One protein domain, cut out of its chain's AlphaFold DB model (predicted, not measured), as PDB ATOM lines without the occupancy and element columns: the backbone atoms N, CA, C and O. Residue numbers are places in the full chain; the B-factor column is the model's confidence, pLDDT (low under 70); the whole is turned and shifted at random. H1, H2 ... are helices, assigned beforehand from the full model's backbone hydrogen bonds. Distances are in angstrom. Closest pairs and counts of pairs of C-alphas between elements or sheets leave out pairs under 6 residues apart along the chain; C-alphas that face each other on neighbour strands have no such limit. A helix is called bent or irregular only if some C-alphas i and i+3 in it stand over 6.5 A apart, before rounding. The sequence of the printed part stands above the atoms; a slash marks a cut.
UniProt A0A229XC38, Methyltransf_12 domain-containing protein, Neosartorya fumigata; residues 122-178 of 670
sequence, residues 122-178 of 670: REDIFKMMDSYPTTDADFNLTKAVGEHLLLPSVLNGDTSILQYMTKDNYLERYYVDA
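This is residues 122 to 178 of the 670 residues of the protein "Methyltransf_12 domain-containing protein" of Neosartorya fumigata (UniProt A0A229XC38). A flat layer of helices has H2, the longest helix, through its middle, with H4 and H5 packed along one side of it and H1 loosely placed on the other. The small helix H3 lies beyond the last residue of H2, where the chain folds back towards H4. The printed part has 57 residues with five named helices, H1 to H5 in order, and no named strand; its class is all helix. It is only just compact, close to loose, with a radius of gyration of the C-alphas of 11.9 A and spans of 32 by 28 by 13 A.

H2, residues 137 to 148, touches H5, residues 167 to 177, with residues 137 to 141 alone; the closest C-alphas, of Ala 137 and Tyr 174, are 5.1 A apart. H2 and H5 run opposite ways at a steep tilt of 40 degrees. H5 is irregular, with C-alphas 168 and 171 8.6 A apart, and its line is a rough one. H2 also touches H4, residues 162 to 165, closest at the C-alphas of Ala 144 and Tyr 164, 6.2 A. H1, residues 122 to 129, is close to H2 but not clearly touching: the closest C-alphas, of Met 129 and Phe 139, are 6.2 A apart. H1 and H2 run opposite ways at a shallow tilt of 19 degrees. H3, residues 152 to 155, is apart from H4. Every O i to N i+4 pair is within hydrogen-bond range in H1, 7 of 8 in H2 and 5 of 7 in H5; H3 and H4 are too short for such a pair.

H2 spans 17.0 A from C-alpha 137 at (12.715, -11.784, 43.803) to C-alpha 148. H5 spans 15.9 A and ends at C-alpha 177 at (15.150, -12.770, 49.165). H1 spans 10.6 A from C-alpha 122 at (9.082, -16.356, 24.946), H3 5.1 A and H4 4.8 A.

The two C-alphas farthest apart, of Ser 131 and Asp 158, are 33.2 A apart. The printed part has no cut and no long link. Its mean pLDDT is 86.6, and no printed residue is under 70.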
ATOM      1  N   ARG A 122       9.198 -17.464  23.983       80.38
ATOM      2  CA  ARG A 122       9.082 -16.356  24.946       80.38
ATOM      3  C   ARG A 122       7.769 -16.454  25.727       80.38
ATOM      4  O   ARG A 122       7.764 -16.227  26.933       80.38
ATOM      5  N   GLU A 123       6.677 -16.804  25.056       82.31
ATOM      6  CA  GLU A 123       5.366 -17.011  25.660       82.31
ATOM      7  C   GLU A 123       5.380 -18.144  26.696       82.31
ATOM      8  O   GLU A 123       4.815 -17.969  27.777       82.31
ATOM      9  N   ASP A 124       6.054 -19.265  26.419       87.06
ATOM     10  CA  ASP A 124       6.169 -20.392  27.357       87.06
ATOM     11  C   ASP A 124       6.964 -20.008  28.612       87.06
ATOM     12  O   ASP A 124       6.495 -20.220  29.735       87.06
ATOM     13  N   ILE A 125       8.124 -19.365  28.429       86.38
ATOM     14  CA  ILE A 125       8.988 -18.900  29.524       86.38
ATOM     15  C   ILE A 125       8.239 -17.894  30.407       86.38
ATOM     16  O   ILE A 125       8.205 -18.040  31.629       86.38
ATOM     17  N   PHE A 126       7.584 -16.894  29.810       85.12
ATOM     18  CA  PHE A 126       6.855 -15.872  30.566       85.12
ATOM     19  C   PHE A 126       5.637 -16.457  31.288       85.12
ATOM     20  O   PHE A 126       5.398 -16.120  32.443       85.12
ATOM     21  N   LYS A 127       4.911 -17.390  30.664       90.31
ATOM     22  CA  LYS A 127       3.792 -18.108  31.291       90.31
ATOM     23  C   LYS A 127       4.237 -18.975  32.472       90.31
ATOM     24  O   LYS A 127       3.493 -19.094  33.443       90.31
ATOM     25  N   MET A 128       5.431 -19.572  32.407       90.38
ATOM     26  CA  MET A 128       6.037 -20.268  33.543       90.38
ATOM     27  C   MET A 128       6.367 -19.283  34.671       90.38
ATOM     28  O   MET A 128       5.952 -19.512  35.804       90.38
ATOM     29  N   MET A 129       7.050 -18.174  34.377       88.88
ATOM     30  CA  MET A 129       7.400 -17.155  35.379       88.88
ATOM     31  C   MET A 129       6.156 -16.547  36.047       88.88
ATOM     32  O   MET A 129       6.100 -16.435  37.267       88.88
ATOM     33  N   ASP A 130       5.120 -16.238  35.263       88.56
ATOM     34  CA  ASP A 130       3.851 -15.670  35.739       88.56
ATOM     35  C   ASP A 130       2.993 -16.674  36.547       88.56
ATOM     36  O   ASP A 130       1.958 -16.296  37.098       88.56
ATOM     37  N   SER A 131       3.412 -17.944  36.657       92.31
ATOM     38  CA  SER A 131       2.797 -18.927  37.565       92.31
ATOM     39  C   SER A 131       3.306 -18.839  39.014       92.31
ATOM     40  O   SER A 131       2.691 -19.418  39.914       92.31
ATOM     41  N   TYR A 132       4.388 -18.090  39.258       90.69
ATOM     42  CA  TYR A 132       4.958 -17.850  40.585       90.69
ATOM     43  C   TYR A 132       4.402 -16.562  41.225       90.69
ATOM     44  O   TYR A 132       3.855 -15.697  40.535       90.69
ATOM     45  N   PRO A 133       4.500 -16.400  42.561       91.00
ATOM     46  CA  PRO A 133       4.021 -15.199  43.241       91.00
ATOM     47  C   PRO A 133       4.709 -13.926  42.730       91.00
ATOM     48  O   PRO A 133       5.924 -13.884  42.579       91.00
ATOM     49  N   THR A 134       3.962 -12.827  42.597       85.25
ATOM     50  CA  THR A 134       4.508 -11.515  42.184       85.25
ATOM     51  C   THR A 134       5.524 -10.914  43.166       85.25
ATOM     52  O   THR A 134       6.144  -9.895  42.877       85.25
ATOM     53  N   THR A 135       5.708 -11.530  44.334       87.62
ATOM     54  CA  THR A 135       6.740 -11.193  45.322       87.62
ATOM     55  C   THR A 135       8.071 -11.916  45.096       87.62
ATOM     56  O   THR A 135       9.017 -11.630  45.822       87.62
ATOM     57  N   ASP A 136       8.157 -12.847  44.142       91.88
ATOM     58  CA  ASP A 136       9.356 -13.644  43.868       91.88
ATOM     59  C   ASP A 136      10.512 -12.765  43.355       91.88
ATOM     60  O   ASP A 136      10.408 -12.117  42.311       91.88
ATOM     61  N   ALA A 137      11.604 -12.682  44.116       90.94
ATOM     62  CA  ALA A 137      12.715 -11.784  43.803       90.94
ATOM     63  C   ALA A 137      13.547 -12.252  42.597       90.94
ATOM     64  O   ALA A 137      14.052 -11.414  41.845       90.94
ATOM     65  N   ASP A 138      13.657 -13.567  42.384       91.00
ATOM     66  CA  ASP A 138      14.385 -14.154  41.261       91.00
ATOM     67  C   ASP A 138      13.681 -13.845  39.939       91.00
ATOM     68  O   ASP A 138      14.289 -13.281  39.021       91.00
ATOM     69  N   PHE A 139      12.385 -14.155  39.840       92.44
ATOM     70  CA  PHE A 139      11.643 -13.942  38.599       92.44
ATOM     71  C   PHE A 139      11.372 -12.467  38.309       92.44
ATOM     72  O   PHE A 139      11.429 -12.082  37.141       92.44
ATOM     73  N   ASN A 140      11.162 -11.616  39.321       92.00
ATOM     74  CA  ASN A 140      11.006 -10.173  39.104       92.00
ATOM     75  C   ASN A 140      12.251  -9.552  38.448       92.00
ATOM     76  O   ASN A 140      12.133  -8.877  37.422       92.00
ATOM     77  N   LEU A 141      13.450  -9.812  38.988       92.44
ATOM     78  CA  LEU A 141      14.683  -9.269  38.414       92.44
ATOM     79  C   LEU A 141      15.015  -9.919  37.058       92.44
ATOM     80  O   LEU A 141      15.406  -9.219  36.124       92.44
ATOM     81  N   THR A 142      14.782 -11.228  36.913       92.19
ATOM     82  CA  THR A 142      14.955 -11.943  35.635       92.19
ATOM     83  C   THR A 142      14.047 -11.376  34.540       92.19
ATOM     84  O   THR A 142      14.501 -11.175  33.414       92.19
ATOM     85  N   LYS A 143      12.784 -11.055  34.859       90.06
ATOM     86  CA  LYS A 143      11.829 -10.442  33.920       90.06
ATOM     87  C   LYS A 143      12.275  -9.037  33.530       90.06
ATOM     88  O   LYS A 143      12.356  -8.737  32.342       90.06
ATOM     89  N   ALA A 144      12.655  -8.217  34.513       91.69
ATOM     90  CA  ALA A 144      13.173  -6.874  34.274       91.69
ATOM     91  C   ALA A 144      14.396  -6.888  33.337       91.69
ATOM     92  O   ALA A 144      14.440  -6.100  32.395       91.69
ATOM     93  N   VAL A 145      15.347  -7.811  33.525       91.38
ATOM     94  CA  VAL A 145      16.505  -7.936  32.623       91.38
ATOM     95  C   VAL A 145      16.093  -8.491  31.252       91.38
ATOM     96  O   VAL A 145      16.385  -7.863  30.237       91.38
ATOM     97  N   GLY A 146      15.354  -9.602  31.185       87.00
ATOM     98  CA  GLY A 146      14.958 -10.255  29.925       87.00
ATOM     99  C   GLY A 146      13.984  -9.458  29.036       87.00
ATOM    100  O   GLY A 146      13.861  -9.725  27.837       87.00
ATOM    101  N   GLU A 147      13.288  -8.464  29.590       87.25
ATOM    102  CA  GLU A 147      12.492  -7.494  28.827       87.25
ATOM    103  C   GLU A 147      13.331  -6.348  28.242       87.25
ATOM    104  O   GLU A 147      12.982  -5.843  27.175       87.25
ATOM    105  N   HIS A 148      14.429  -5.952  28.896       89.38
ATOM    106  CA  HIS A 148      15.150  -4.712  28.576       89.38
ATOM    107  C   HIS A 148      16.546  -4.927  27.971       89.38
ATOM    108  O   HIS A 148      17.015  -4.063  27.234       89.38
ATOM    109  N   LEU A 149      17.190  -6.074  28.207       84.44
ATOM    110  CA  LEU A 149      18.548  -6.391  27.736       84.44
ATOM    111  C   LEU A 149      18.703  -6.265  26.211       84.44
ATOM    112  O   LEU A 149      19.733  -5.808  25.730       84.44
ATOM    113  N   LEU A 150      17.670  -6.644  25.453       78.44
ATOM    114  CA  LEU A 150      17.672  -6.620  23.985       78.44
ATOM    115  C   LEU A 150      17.205  -5.281  23.383       78.44
ATOM    116  O   LEU A 150      17.081  -5.167  22.162       78.44
ATOM    117  N   LEU A 151      16.924  -4.261  24.203       80.69
ATOM    118  CA  LEU A 151      16.564  -2.937  23.694       80.69
ATOM    119  C   LEU A 151      17.791  -2.270  23.051       80.69
ATOM    120  O   LEU A 151      18.855  -2.259  23.673       80.69
ATOM    121  N   PRO A 152      17.665  -1.632  21.869       77.19
ATOM    122  CA  PRO A 152      18.793  -0.970  21.214       77.19
ATOM    123  C   PRO A 152      19.505   0.061  22.099       77.19
ATOM    124  O   PRO A 152      20.728   0.109  22.100       77.19
ATOM    125  N   SER A 153      18.767   0.831  22.908       81.81
ATOM    126  CA  SER A 153      19.356   1.796  23.849       81.81
ATOM    127  C   SER A 153      20.174   1.133  24.960       81.81
ATOM    128  O   SER A 153      21.160   1.706  25.418       81.81
ATOM    129  N   VAL A 154      19.799  -0.077  25.387       83.12
ATOM    130  CA  VAL A 154      20.598  -0.852  26.340       83.12
ATOM    131  C   VAL A 154      21.824  -1.400  25.625       83.12
ATOM    132  O   VAL A 154      22.927  -1.022  26.005       83.12
ATOM    133  N   LEU A 155      21.656  -2.166  24.540       75.50
ATOM    134  CA  LEU A 155      22.753  -2.788  23.779       75.50
ATOM    135  C   LEU A 155      23.825  -1.783  23.317       75.50
ATOM    136  O   LEU A 155      25.018  -2.033  23.505       75.50
ATOM    137  N   ASN A 156      23.417  -0.620  22.800       73.50
ATOM    138  CA  ASN A 156      24.327   0.443  22.354       73.50
ATOM    139  C   ASN A 156      25.022   1.179  23.516       73.50
ATOM    140  O   ASN A 156      26.046   1.822  23.309       73.50
ATOM    141  N   GLY A 157      24.491   1.087  24.741       73.81
ATOM    142  CA  GLY A 157      25.041   1.762  25.925       73.81
ATOM    143  C   GLY A 157      24.468   3.152  26.204       73.81
ATOM    144  O   GLY A 157      24.903   3.791  27.159       73.81
ATOM    145  N   ASP A 158      23.458   3.590  25.447       81.56
ATOM    146  CA  ASP A 158      22.697   4.821  25.716       81.56
ATOM    147  C   ASP A 158      21.965   4.765  27.073       81.56
ATOM    148  O   ASP A 158      21.612   5.788  27.660       81.56
ATOM    149  N   THR A 159      21.683   3.561  27.578       86.00
ATOM    150  CA  THR A 159      21.020   3.305  28.861       86.00
ATOM    151  C   THR A 159      21.667   2.108  29.556       86.00
ATOM    152  O   THR A 159      21.922   1.077  28.938       86.00
ATOM    153  N   SER A 160      21.930   2.220  30.860       88.25
ATOM    154  CA  SER A 160      22.447   1.100  31.656       88.25
ATOM    155  C   SER A 160      21.308   0.182  32.101       88.25
ATOM    156  O   SER A 160      20.317   0.669  32.651       88.25
ATOM    157  N   ILE A 161      21.486  -1.139  31.955       89.75
ATOM    158  CA  ILE A 161      20.551  -2.150  32.476       89.75
ATOM    159  C   ILE A 161      20.253  -1.951  33.970       89.75
ATOM    160  O   ILE A 161      19.134  -2.195  34.421       89.75
ATOM    161  N   LEU A 162      21.228  -1.417  34.719       89.25
ATOM    162  CA  LEU A 162      21.141  -1.186  36.156       89.25
ATOM    163  C   LEU A 162      19.934  -0.315  36.524       89.25
ATOM    164  O   LEU A 162      19.325  -0.555  37.558       89.25
ATOM    165  N   GLN A 163      19.527   0.629  35.664       90.12
ATOM    166  CA  GLN A 163      18.341   1.463  35.899       90.12
ATOM    167  C   GLN A 163      17.061   0.622  36.023       90.12
ATOM    168  O   GLN A 163      16.226   0.890  36.888       90.12
ATOM    169  N   TYR A 164      16.930  -0.424  35.201       92.62
ATOM    170  CA  TYR A 164      15.812  -1.367  35.244       92.62
ATOM    171  C   TYR A 164      15.950  -2.358  36.405       92.62
ATOM    172  O   TYR A 164      14.952  -2.687  37.040       92.62
ATOM    173  N   MET A 165      17.177  -2.772  36.742       91.25
ATOM    174  CA  MET A 165      17.457  -3.642  37.894       91.25
ATOM    175  C   MET A 165      17.161  -2.950  39.236       91.25
ATOM    176  O   MET A 165      16.662  -3.581  40.159       91.25
ATOM    177  N   THR A 166      17.440  -1.650  39.368       87.94
ATOM    178  CA  THR A 166      17.154  -0.879  40.593       87.94
ATOM    179  C   THR A 166      15.700  -0.428  40.712       87.94
ATOM    180  O   THR A 166      15.286   0.027  41.778       87.94
ATOM    181  N   LYS A 167      14.917  -0.522  39.632       89.38
ATOM    182  CA  LYS A 167      13.506  -0.137  39.632       89.38
ATOM    183  C   LYS A 167      12.728  -1.007  40.625       89.38
ATOM    184  O   LYS A 167      13.002  -2.196  40.747       89.38
ATOM    185  N   ASP A 168      11.788  -0.397  41.350       85.38
ATOM    186  CA  ASP A 168      10.900  -1.072  42.312       85.38
ATOM    187  C   ASP A 168      11.647  -1.964  43.343       85.38
ATOM    188  O   ASP A 168      11.101  -2.930  43.881       85.38
ATOM    189  N   ASN A 169      12.909  -1.609  43.629       83.81
ATOM    190  CA  ASN A 169      13.877  -2.302  44.487       83.81
ATOM    191  C   ASN A 169      14.172  -3.768  44.087       83.81
ATOM    192  O   ASN A 169      14.561  -4.566  44.944       83.81
ATOM    193  N   TYR A 170      14.037  -4.148  42.806       90.44
ATOM    194  CA  TYR A 170      14.264  -5.538  42.372       90.44
ATOM    195  C   TYR A 170      15.670  -6.060  42.716       90.44
ATOM    196  O   TYR A 170      15.789  -7.149  43.269       90.44
ATOM    197  N   LEU A 171      16.727  -5.284  42.456       87.50
ATOM    198  CA  LEU A 171      18.111  -5.680  42.752       87.50
ATOM    199  C   LEU A 171      18.395  -5.826  44.254       87.50
ATOM    200  O   LEU A 171      19.092  -6.750  44.662       87.50
ATOM    201  N   GLU A 172      17.843  -4.940  45.083       83.06
ATOM    202  CA  GLU A 172      17.990  -5.015  46.542       83.06
ATOM    203  C   GLU A 172      17.304  -6.275  47.084       83.06
ATOM    204  O   GLU A 172      17.923  -7.059  47.803       83.06
ATOM    205  N   ARG A 173      16.055  -6.521  46.664       86.38
ATOM    206  CA  ARG A 173      15.314  -7.738  47.021       86.38
ATOM    207  C   ARG A 173      15.999  -8.995  46.514       86.38
ATOM    208  O   ARG A 173      16.000  -9.993  47.219       86.38
ATOM    209  N   TYR A 174      16.621  -8.960  45.340       88.00
ATOM    210  CA  TYR A 174      17.380 -10.099  44.834       88.00
ATOM    211  C   TYR A 174      18.523 -10.492  45.782       88.00
ATOM    212  O   TYR A 174      18.656 -11.661  46.124       88.00
ATOM    213  N   TYR A 175      19.292  -9.536  46.312       80.81
ATOM    214  CA  TYR A 175      20.362  -9.852  47.270       80.81
ATOM    215  C   TYR A 175      19.877 -10.346  48.650       80.81
ATOM    216  O   TYR A 175      20.676 -10.898  49.408       80.81
ATOM    217  N   VAL A 176      18.597 -10.158  48.994       79.38
ATOM    218  CA  VAL A 176      18.030 -10.502  50.315       79.38
ATOM    219  C   VAL A 176      17.128 -11.743  50.272       79.38
ATOM    220  O   VAL A 176      17.218 -12.607  51.148       79.38
ATOM    221  N   ASP A 177      16.272 -11.833  49.258       85.44
ATOM    222  CA  ASP A 177      15.150 -12.770  49.165       85.44
ATOM    223  C   ASP A 177      15.317 -13.823  48.056       85.44
ATOM    224  O   ASP A 177      14.584 -14.813  48.058       85.44
ATOM    225  N   ALA A 178      16.261 -13.655  47.118       87.69
ATOM    226  CA  ALA A 178      16.491 -14.657  46.075       87.69
ATOM    227  C   ALA A 178      17.042 -15.968  46.661       87.69
ATOM    228  O   ALA A 178      17.764 -15.993  47.669       87.69
TER     229      ALA A 178